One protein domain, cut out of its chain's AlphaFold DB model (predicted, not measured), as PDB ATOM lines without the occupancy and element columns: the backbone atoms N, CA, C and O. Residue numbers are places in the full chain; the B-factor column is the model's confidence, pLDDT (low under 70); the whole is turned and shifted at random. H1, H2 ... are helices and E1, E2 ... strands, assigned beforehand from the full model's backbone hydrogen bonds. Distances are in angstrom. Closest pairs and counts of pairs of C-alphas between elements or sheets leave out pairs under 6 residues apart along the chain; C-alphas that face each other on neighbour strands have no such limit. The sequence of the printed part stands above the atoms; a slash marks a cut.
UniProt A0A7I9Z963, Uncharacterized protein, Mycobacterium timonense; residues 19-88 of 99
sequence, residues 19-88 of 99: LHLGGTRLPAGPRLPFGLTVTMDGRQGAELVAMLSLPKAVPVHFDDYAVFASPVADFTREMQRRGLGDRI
ATOM      1  N   LEU A  19     150.177 237.055 165.812       96.69
ATOM      2  CA  LEU A  19     149.007 237.378 164.995       96.69
ATOM      3  C   LEU A  19     149.365 237.325 163.511       96.69
ATOM      4  O   LEU A  19     150.175 238.122 163.045       96.69
ATOM      5  N   HIS A  20     148.717 236.428 162.766       95.69
ATOM      6  CA  HIS A  20     148.778 236.422 161.304       95.69
ATOM      7  C   HIS A  20     147.967 237.599 160.759       95.69
ATOM      8  O   HIS A  20     146.737 237.614 160.873       95.69
ATOM      9  N   LEU A  21     148.667 238.576 160.189       95.06
ATOM     10  CA  LEU A  21     148.081 239.799 159.651       95.06
ATOM     11  C   LEU A  21     148.156 239.808 158.116       95.06
ATOM     12  O   LEU A  21     148.157 238.754 157.480       95.06
ATOM     13  N   GLY A  22     148.144 240.993 157.506       91.44
ATOM     14  CA  GLY A  22     148.289 241.156 156.063       91.44
ATOM     15  C   GLY A  22     146.968 241.193 155.287       91.44
ATOM     16  O   GLY A  22     146.953 241.610 154.128       91.44
ATOM     17  N   GLY A  23     145.844 240.792 155.896       91.75
ATOM     18  CA  GLY A  23     144.539 240.738 155.227       91.75
ATOM     19  C   GLY A  23     144.575 239.932 153.924       91.75
ATOM     20  O   GLY A  23     144.003 240.356 152.918       91.75
ATOM     21  N   THR A  24     145.316 238.821 153.905       90.00
ATOM     22  CA  THR A  24     145.531 237.985 152.721       90.00
ATOM     23  C   THR A  24     144.196 237.567 152.137       90.00
ATOM     24  O   THR A  24     143.348 237.004 152.834       90.00
ATOM     25  N   ARG A  25     144.031 237.806 150.834       88.75
ATOM     26  CA  ARG A  25     142.818 237.455 150.098       88.75
ATOM     27  C   ARG A  25     143.134 236.473 148.977       88.75
ATOM     28  O   ARG A  25     143.932 236.768 148.096       88.75
ATOM     29  N   LEU A  26     142.511 235.303 148.984       88.06
ATOM     30  CA  LEU A  26     142.698 234.297 147.939       88.06
ATOM     31  C   LEU A  26     141.685 234.472 146.793       88.06
ATOM     32  O   LEU A  26     140.551 234.892 147.049       88.06
ATOM     33  N   PRO A  27     142.052 234.118 145.542       86.94
ATOM     34  CA  PRO A  27     143.356 233.578 145.124       86.94
ATOM     35  C   PRO A  27     144.406 234.643 144.755       86.94
ATOM     36  O   PRO A  27     145.591 234.333 144.730       86.94
ATOM     37  N   ALA A  28     144.003 235.881 144.447       84.56
ATOM     38  CA  ALA A  28     144.875 236.865 143.787       84.56
ATOM     39  C   ALA A  28     145.150 238.146 144.606       84.56
ATOM     40  O   ALA A  28     145.605 239.159 144.059       84.56
ATOM     41  N   GLY A  29     144.883 238.131 145.910       83.19
ATOM     42  CA  GLY A  29     145.032 239.291 146.786       83.19
ATOM     43  C   GLY A  29     144.019 240.393 146.451       83.19
ATOM     44  O   GLY A  29     142.871 240.096 146.107       83.19
ATOM     45  N   PRO A  30     144.431 241.673 146.491       80.81
ATOM     46  CA  PRO A  30     143.557 242.803 146.173       80.81
ATOM     47  C   PRO A  30     143.248 242.950 144.670       80.81
ATOM     48  O   PRO A  30     142.530 243.864 144.282       80.81
ATOM     49  N   ARG A  31     143.776 242.069 143.806       85.38
ATOM     50  CA  ARG A  31     143.615 242.156 142.342       85.38
ATOM     51  C   ARG A  31     142.224 241.753 141.844       85.38
ATOM     52  O   ARG A  31     141.883 242.063 140.709       85.38
ATOM     53  N   LEU A  32     141.439 241.051 142.660       83.31
ATOM     54  CA  LEU A  32     140.069 240.652 142.332       83.31
ATOM     55  C   LEU A  32     139.073 241.357 143.266       83.31
ATOM     56  O   LEU A  32     139.348 241.477 144.463       83.31
ATOM     57  N   PRO A  33     137.898 241.787 142.763       80.94
ATOM     58  CA  PRO A  33     136.870 242.407 143.601       80.94
ATOM     59  C   PRO A  33     136.199 241.387 144.537       80.94
ATOM     60  O   PRO A  33     135.743 241.741 145.625       80.94
ATOM     61  N   PHE A  34     136.232 240.101 144.185       82.62
ATOM     62  CA  PHE A  34     135.795 238.965 144.998       82.62
ATOM     63  C   PHE A  34     136.996 238.132 145.476       82.62
ATOM     64  O   PHE A  34     138.077 238.188 144.894       82.62
ATOM     65  N   GLY A  35     136.816 237.365 146.548       85.12
ATOM     66  CA  GLY A  35     137.870 236.530 147.126       85.12
ATOM     67  C   GLY A  35     137.649 236.261 148.610       85.12
ATOM     68  O   GLY A  35     136.879 236.972 149.263       85.12
ATOM     69  N   LEU A  36     138.339 235.247 149.128       88.38
ATOM     70  CA  LEU A  36     138.249 234.807 150.521       88.38
ATOM     71  C   LEU A  36     139.377 235.429 151.344       88.38
ATOM     72  O   LEU A  36     140.548 235.206 151.037       88.38
ATOM     73  N   THR A  37     139.035 236.181 152.388       88.81
ATOM     74  CA  THR A  37     140.013 236.655 153.375       88.81
ATOM     75  C   THR A  37     140.409 235.498 154.287       88.81
ATOM     76  O   THR A  37     139.538 234.859 154.873       88.81
ATOM     77  N   VAL A  38     141.709 235.224 154.395       90.81
ATOM     78  CA  VAL A  38     142.248 234.071 155.142       90.81
ATOM     79  C   VAL A  38     143.202 234.458 156.275       90.81
ATOM     80  O   VAL A  38     143.557 233.607 157.084       90.81
ATOM     81  N   THR A  39     143.590 235.730 156.371       91.81
ATOM     82  CA  THR A  39     144.307 236.285 157.530       91.81
ATOM     83  C   THR A  39     143.652 237.582 157.986       91.81
ATOM     84  O   THR A  39     142.851 238.168 157.257       91.81
ATOM     85  N   MET A  40     143.968 238.025 159.203       96.25
ATOM     86  CA  MET A  40     143.372 239.238 159.754       96.25
ATOM     87  C   MET A  40     143.929 240.494 159.070       96.25
ATOM     88  O   MET A  40     145.116 240.571 158.750       96.25
ATOM     89  N   ASP A  41     143.084 241.503 158.879       95.19
ATOM     90  CA  ASP A  41     143.538 242.871 158.609       95.19
ATOM     91  C   ASP A  41     143.994 243.579 159.903       95.19
ATOM     92  O   ASP A  41     143.883 243.045 161.014       95.19
ATOM     93  N   GLY A  42     144.516 244.805 159.778       96.25
ATOM     94  CA  GLY A  42     144.982 245.567 160.938       96.25
ATOM     95  C   GLY A  42     143.902 245.863 161.989       96.25
ATOM     96  O   GLY A  42     144.199 245.875 163.187       96.25
ATOM     97  N   ARG A  43     142.640 246.040 161.577       97.75
ATOM     98  CA  ARG A  43     141.517 246.313 162.487       97.75
ATOM     99  C   ARG A  43     141.128 245.062 163.264       97.75
ATOM    100  O   ARG A  43     140.973 245.147 164.481       97.75
ATOM    101  N   GLN A  44     140.999 243.933 162.573       97.88
ATOM    102  CA  GLN A  44     140.699 242.626 163.157       97.88
ATOM    103  C   GLN A  44     141.796 242.198 164.138       97.88
ATOM    104  O   GLN A  44     141.492 241.768 165.249       97.88
ATOM    105  N   GLY A  45     143.070 242.393 163.778       97.94
ATOM    106  CA  GLY A  45     144.193 242.114 164.670       97.94
ATOM    107  C   GLY A  45     144.129 242.930 165.963       97.94
ATOM    108  O   GLY A  45     144.217 242.373 167.054       97.94
ATOM    109  N   ALA A  46     143.924 244.247 165.865       98.44
ATOM    110  CA  ALA A  46     143.835 245.114 167.042       98.44
ATOM    111  C   ALA A  46     142.582 244.837 167.898       98.44
ATOM    112  O   ALA A  46     142.603 245.002 169.119       98.44
ATOM    113  N   GLU A  47     141.486 244.403 167.274       98.31
ATOM    114  CA  GLU A  47     140.282 243.945 167.969       98.31
ATOM    115  C   GLU A  47     140.529 242.658 168.758       98.31
ATOM    116  O   GLU A  47     140.142 242.590 169.922       98.31
ATOM    117  N   LEU A  48     141.248 241.688 168.185       97.69
ATOM    118  CA  LEU A  48     141.624 240.455 168.877       97.69
ATOM    119  C   LEU A  48     142.493 240.732 170.113       97.69
ATOM    120  O   LEU A  48     142.232 240.170 171.177       97.69
ATOM    121  N   VAL A  49     143.484 241.628 169.995       97.94
ATOM    122  CA  VAL A  49     144.324 242.050 171.133       97.94
ATOM    123  C   VAL A  49     143.462 242.597 172.270       97.94
ATOM    124  O   VAL A  49     143.673 242.235 173.427       97.94
ATOM    125  N   ALA A  50     142.485 243.450 171.952       97.19
ATOM    126  CA  ALA A  50     141.582 244.019 172.945       97.19
ATOM    127  C   ALA A  50     140.658 242.954 173.560       97.19
ATOM    128  O   ALA A  50     140.532 242.884 174.780       97.19
ATOM    129  N   MET A  51     140.050 242.106 172.725       96.56
ATOM    130  CA  MET A  51     139.089 241.081 173.141       96.56
ATOM    131  C   MET A  51     139.712 240.057 174.095       96.56
ATOM    132  O   MET A  51     139.095 239.692 175.091       96.56
ATOM    133  N   LEU A  52     140.942 239.626 173.814       95.75
ATOM    134  CA  LEU A  52     141.671 238.673 174.653       95.75
ATOM    135  C   LEU A  52     142.504 239.351 175.749       95.75
ATOM    136  O   LEU A  52     143.189 238.667 176.500       95.75
ATOM    137  N   SER A  53     142.466 240.685 175.842       95.19
ATOM    138  CA  SER A  53     143.295 241.469 176.765       95.19
ATOM    139  C   SER A  53     144.789 241.119 176.693       95.19
ATOM    140  O   SER A  53     145.478 241.154 177.711       95.19
ATOM    141  N   LEU A  54     145.304 240.817 175.493       96.31
ATOM    142  CA  LEU A  54     146.673 240.327 175.315       96.31
ATOM    143  C   LEU A  54     147.691 241.333 175.879       96.31
ATOM    144  O   LEU A  54     147.632 242.510 175.499       96.31
ATOM    145  N   PRO A  55     148.633 240.907 176.740       96.00
ATOM    146  CA  PRO A  55     149.692 241.773 177.256       96.00
ATOM    147  C   PRO A  55     150.670 242.201 176.161       96.00
ATOM    148  O   PRO A  55     151.126 243.347 176.147       96.00
ATOM    149  N   LYS A  56     150.969 241.286 175.233       97.69
ATOM    150  CA  LYS A  56     151.908 241.469 174.124       97.69
ATOM    151  C   LYS A  56     151.357 240.871 172.830       97.69
ATOM    152  O   LYS A  56     150.720 239.817 172.838       97.69
ATOM    153  N   ALA A  57     151.630 241.535 171.713       97.88
ATOM    154  CA  ALA A  57     151.227 241.107 170.381       97.88
ATOM    155  C   ALA A  57     152.409 241.191 169.410       97.88
ATOM    156  O   ALA A  57     152.972 242.267 169.196       97.88
ATOM    157  N   VAL A  58     152.759 240.061 168.803       97.88
ATOM    158  CA  VAL A  58     153.785 239.951 167.765       97.88
ATOM    159  C   VAL A  58     153.071 239.854 166.413       97.88
ATOM    160  O   VAL A  58     152.471 238.814 166.124       97.88
ATOM    161  N   PRO A  59     153.072 240.913 165.584       96.69
ATOM    162  CA  PRO A  59     152.553 240.814 164.228       96.69
ATOM    163  C   PRO A  59     153.469 239.903 163.402       96.69
ATOM    164  O   PRO A  59     154.690 240.043 163.445       96.69
ATOM    165  N   VAL A  60     152.883 238.987 162.635       94.31
ATOM    166  CA  VAL A  60     153.587 238.129 161.674       94.31
ATOM    167  C   VAL A  60     152.809 238.063 160.361       94.31
ATOM    168  O   VAL A  60     151.649 238.476 160.285       94.31
ATOM    169  N   HIS A  61     153.447 237.525 159.325       90.12
ATOM    170  CA  HIS A  61     152.820 237.240 158.041       90.12
ATOM    171  C   HIS A  61     152.169 238.449 157.350       90.12
ATOM    172  O   HIS A  61     151.017 238.396 156.935       90.12
ATOM    173  N   PHE A  62     152.898 239.561 157.258       83.00
ATOM    174  CA  PHE A  62     152.388 240.812 156.680       83.00
ATOM    175  C   PHE A  62     153.218 241.347 155.499       83.00
ATOM    176  O   PHE A  62     152.797 242.309 154.858       83.00
ATOM    177  N   ASP A  63     154.387 240.763 155.214       81.75
ATOM    178  CA  ASP A  63     155.334 241.238 154.190       81.75
ATOM    179  C   ASP A  63     156.115 240.112 153.466       81.75
ATOM    180  O   ASP A  63     157.057 240.389 152.732       81.75
ATOM    181  N   ASP A  64     155.734 238.841 153.631       80.19
ATOM    182  CA  ASP A  64     156.425 237.688 153.024       80.19
ATOM    183  C   ASP A  64     156.234 237.518 151.497       80.19
ATOM    184  O   ASP A  64     157.081 236.916 150.838       80.19
ATOM    185  N   TYR A  65     155.128 238.005 150.917       74.25
ATOM    186  CA  TYR A  65     154.787 237.894 149.492       74.25
ATOM    187  C   TYR A  65     153.689 238.895 149.054       74.25
ATOM    188  O   TYR A  65     153.110 239.619 149.853       74.25
ATOM    189  N   ALA A  66     153.362 238.946 147.757       75.19
ATOM    190  CA  ALA A  66     152.628 240.059 147.130       75.19
ATOM    191  C   ALA A  66     151.076 239.976 147.113       75.19
ATOM    192  O   ALA A  66     150.448 240.534 146.202       75.19
ATOM    193  N   VAL A  67     150.435 239.264 148.051       73.94
ATOM    194  CA  VAL A  67     148.952 239.147 148.109       73.94
ATOM    195  C   VAL A  67     148.315 239.700 149.391       73.94
ATOM    196  O   VAL A  67     147.130 239.471 149.637       73.94
ATOM    197  N   PHE A  68     149.068 240.474 150.172       79.06
ATOM    198  CA  PHE A  68     148.536 241.212 151.317       79.06
ATOM    199  C   PHE A  68     147.745 242.442 150.868       79.06
ATOM    200  O   PHE A  68     148.174 243.186 149.985       79.06
ATOM    201  N   ALA A  69     146.581 242.646 151.482       86.06
ATOM    202  CA  ALA A  69     145.710 243.795 151.238       86.06
ATOM    203  C   ALA A  69     145.754 244.829 152.377       86.06
ATOM    204  O   ALA A  69     145.277 245.945 152.192       86.06
ATOM    205  N   SER A  70     146.330 244.479 153.534       90.38
ATOM    206  CA  SER A  70     146.485 245.375 154.685       90.38
ATOM    207  C   SER A  70     147.945 245.380 155.158       90.38
ATOM    208  O   SER A  70     148.418 244.358 155.658       90.38
ATOM    209  N   PRO A  71     148.693 246.487 154.995       91.69
ATOM    210  CA  PRO A  71     150.054 246.592 155.517       91.69
ATOM    211  C   PRO A  71     150.076 246.567 157.051       91.69
ATOM    212  O   PRO A  71     149.139 247.015 157.708       91.69
ATOM    213  N   VAL A  72     151.199 246.151 157.649       94.50
ATOM    214  CA  VAL A  72     151.370 246.137 159.120       94.50
ATOM    215  C   VAL A  72     151.155 247.509 159.773       94.50
ATOM    216  O   VAL A  72     150.691 247.588 160.907       94.50
ATOM    217  N   ALA A  73     151.402 248.599 159.039       95.62
ATOM    218  CA  ALA A  73     151.119 249.960 159.493       95.62
ATOM    219  C   ALA A  73     149.633 250.189 159.836       95.62
ATOM    220  O   ALA A  73     149.329 251.020 160.692       95.62
ATOM    221  N   ASP A  74     148.707 249.445 159.220       96.81
ATOM    222  CA  ASP A  74     147.288 249.481 159.585       96.81
ATOM    223  C   ASP A  74     147.051 248.929 160.984       96.81
ATOM    224  O   ASP A  74     146.336 249.543 161.775       96.81
ATOM    225  N   PHE A  75     147.695 247.809 161.316       97.88
ATOM    226  CA  PHE A  75     147.636 247.231 162.653       97.88
ATOM    227  C   PHE A  75     148.250 248.174 163.689       97.88
ATOM    228  O   PHE A  75     147.617 248.465 164.703       97.88
ATOM    229  N   THR A  76     149.447 248.708 163.424       98.06
ATOM    230  CA  THR A  76     150.118 249.644 164.339       98.06
ATOM    231  C   THR A  76     149.259 250.879 164.609       98.06
ATOM    232  O   THR A  76     149.107 251.278 165.764       98.06
ATOM    233  N   ARG A  77     148.634 251.448 163.571       98.50
ATOM    234  CA  ARG A  77     147.734 252.601 163.700       98.50
ATOM    235  C   ARG A  77     146.484 252.270 164.517       98.50
ATOM    236  O   ARG A  77     146.103 253.056 165.380       98.50
ATOM    237  N   GLU A  78     145.858 251.116 164.290       98.56
ATOM    238  CA  GLU A  78     144.682 250.690 165.062       98.56
ATOM    239  C   GLU A  78     145.012 250.402 166.531       98.56
ATOM    240  O   GLU A  78     144.243 250.765 167.421       98.56
ATOM    241  N   MET A  79     146.175 249.812 166.804       98.62
ATOM    242  CA  MET A  79     146.681 249.603 168.160       98.62
ATOM    243  C   MET A  79     146.936 250.930 168.877       98.62
ATOM    244  O   MET A  79     146.481 251.111 170.005       98.62
ATOM    245  N   GLN A  80     147.595 251.891 168.220       98.50
ATOM    246  CA  GLN A  80     147.803 253.240 168.760       98.50
ATOM    247  C   GLN A  80     146.476 253.947 169.046       98.50
ATOM    248  O   GLN A  80     146.280 254.461 170.146       98.50
ATOM    249  N   ARG A  81     145.526 253.902 168.103       98.44
ATOM    250  CA  ARG A  81     144.186 254.492 168.254       98.44
ATOM    251  C   ARG A  81     143.429 253.937 169.465       98.44
ATOM    252  O   ARG A  81     142.618 254.644 170.056       98.44
ATOM    253  N   ARG A  82     143.684 252.679 169.835       98.19
ATOM    254  CA  ARG A  82     143.085 252.000 170.997       98.19
ATOM    255  C   ARG A  82     143.883 252.177 172.296       98.19
ATOM    256  O   ARG A  82     143.469 251.637 173.315       98.19
ATOM    257  N   GLY A  83     145.018 252.880 172.277       98.38
ATOM    258  CA  GLY A  83     145.916 252.989 173.434       98.38
ATOM    259  C   GLY A  83     146.664 251.688 173.760       98.38
ATOM    260  O   GLY A  83     147.071 251.472 174.895       98.38
ATOM    261  N   LEU A  84     146.822 250.797 172.777       98.50
ATOM    262  CA  LEU A  84     147.467 249.485 172.908       98.50
ATOM    263  C   LEU A  84     148.848 249.431 172.231       98.50
ATOM    264  O   LEU A  84     149.440 248.358 172.149       98.50
ATOM    265  N   GLY A  85     149.360 250.562 171.732       98.25
ATOM    266  CA  GLY A  85     150.611 250.632 170.963       98.25
ATOM    267  C   GLY A  85     151.812 249.990 171.668       98.25
ATOM    268  O   GLY A  85     152.545 249.229 171.043       98.25
ATOM    269  N   ASP A  86     151.943 250.189 172.982       98.06
ATOM    270  CA  ASP A  86     153.060 249.674 173.797       98.06
ATOM    271  C   ASP A  86     153.051 248.142 173.979       98.06
ATOM    272  O   ASP A  86     153.965 247.549 174.562       98.06
ATOM    273  N   ARG A  87     152.000 247.473 173.492       98.00
ATOM    274  CA  ARG A  87     151.878 246.011 173.502       98.00
ATOM    275  C   ARG A  87     152.471 245.362 172.255       98.00
ATOM    276  O   ARG A  87     152.616 244.142 172.231       98.00
ATOM    277  N   ILE A  88     152.796 246.140 171.222       98.25
ATOM    278  CA  ILE A  88     153.371 245.613 169.983       98.25
ATOM    279  C   ILE A  88     154.826 245.210 170.234       98.25
ATOM    280  O   ILE A  88     155.632 246.008 170.706       98.25
TER     281      ILE A  88
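Overview. This is residues 19 to 88 of the 99 residues of an uncharacterized protein of Mycobacterium timonense (UniProt A0A7I9Z963). There is little regular structure: two short helices, H1 and H2, spread as a V at one end, with strand E1 near them, and loops, among them residues 24 to 37, make the other end. The printed part has 70 residues, of which only 25 are in named elements, in the order H1, E1, H2 along the chain; the class is mostly helix, with 20 of those 25 in helices and 5 in the strand. The whole is compact, radius of gyration of the C-alphas 12.1 A, and elongated, spanning 35 by 20 by 16 A.

Along the chain. Find C-alpha 42 at (144.982, 245.567, 160.938); from there H1, residues 42 to 51, runs 14.3 A. E1, residues 56 to 60, runs 13.0 A. H2, residues 72 to 81, runs 14.3 A to C-alpha 81 at (144.186, 254.492, 168.254).

Arrangement. Look at Gly 42 and Phe 75, the closest C-alphas of H1 and H2, 3.6 A apart: the helices touch and run the same way at a steep tilt of 46 degrees. The closest C-alphas of E1 and H1, Ala 57 and Val 49, are 7.0 A apart. E1 pairs with no named strand; residues 19 to 20 pair parallel with its residues 59 to 60. In H1 and H2 every O i to N i+4 pair is within hydrogen-bond range.

Size, cuts and confidence. The farthest C-alphas, of Leu 32 and Pro 55, are 36.2 A apart. The printed part has no cut; the link E1 to H2 is long. No printed residue is under 70 in pLDDT.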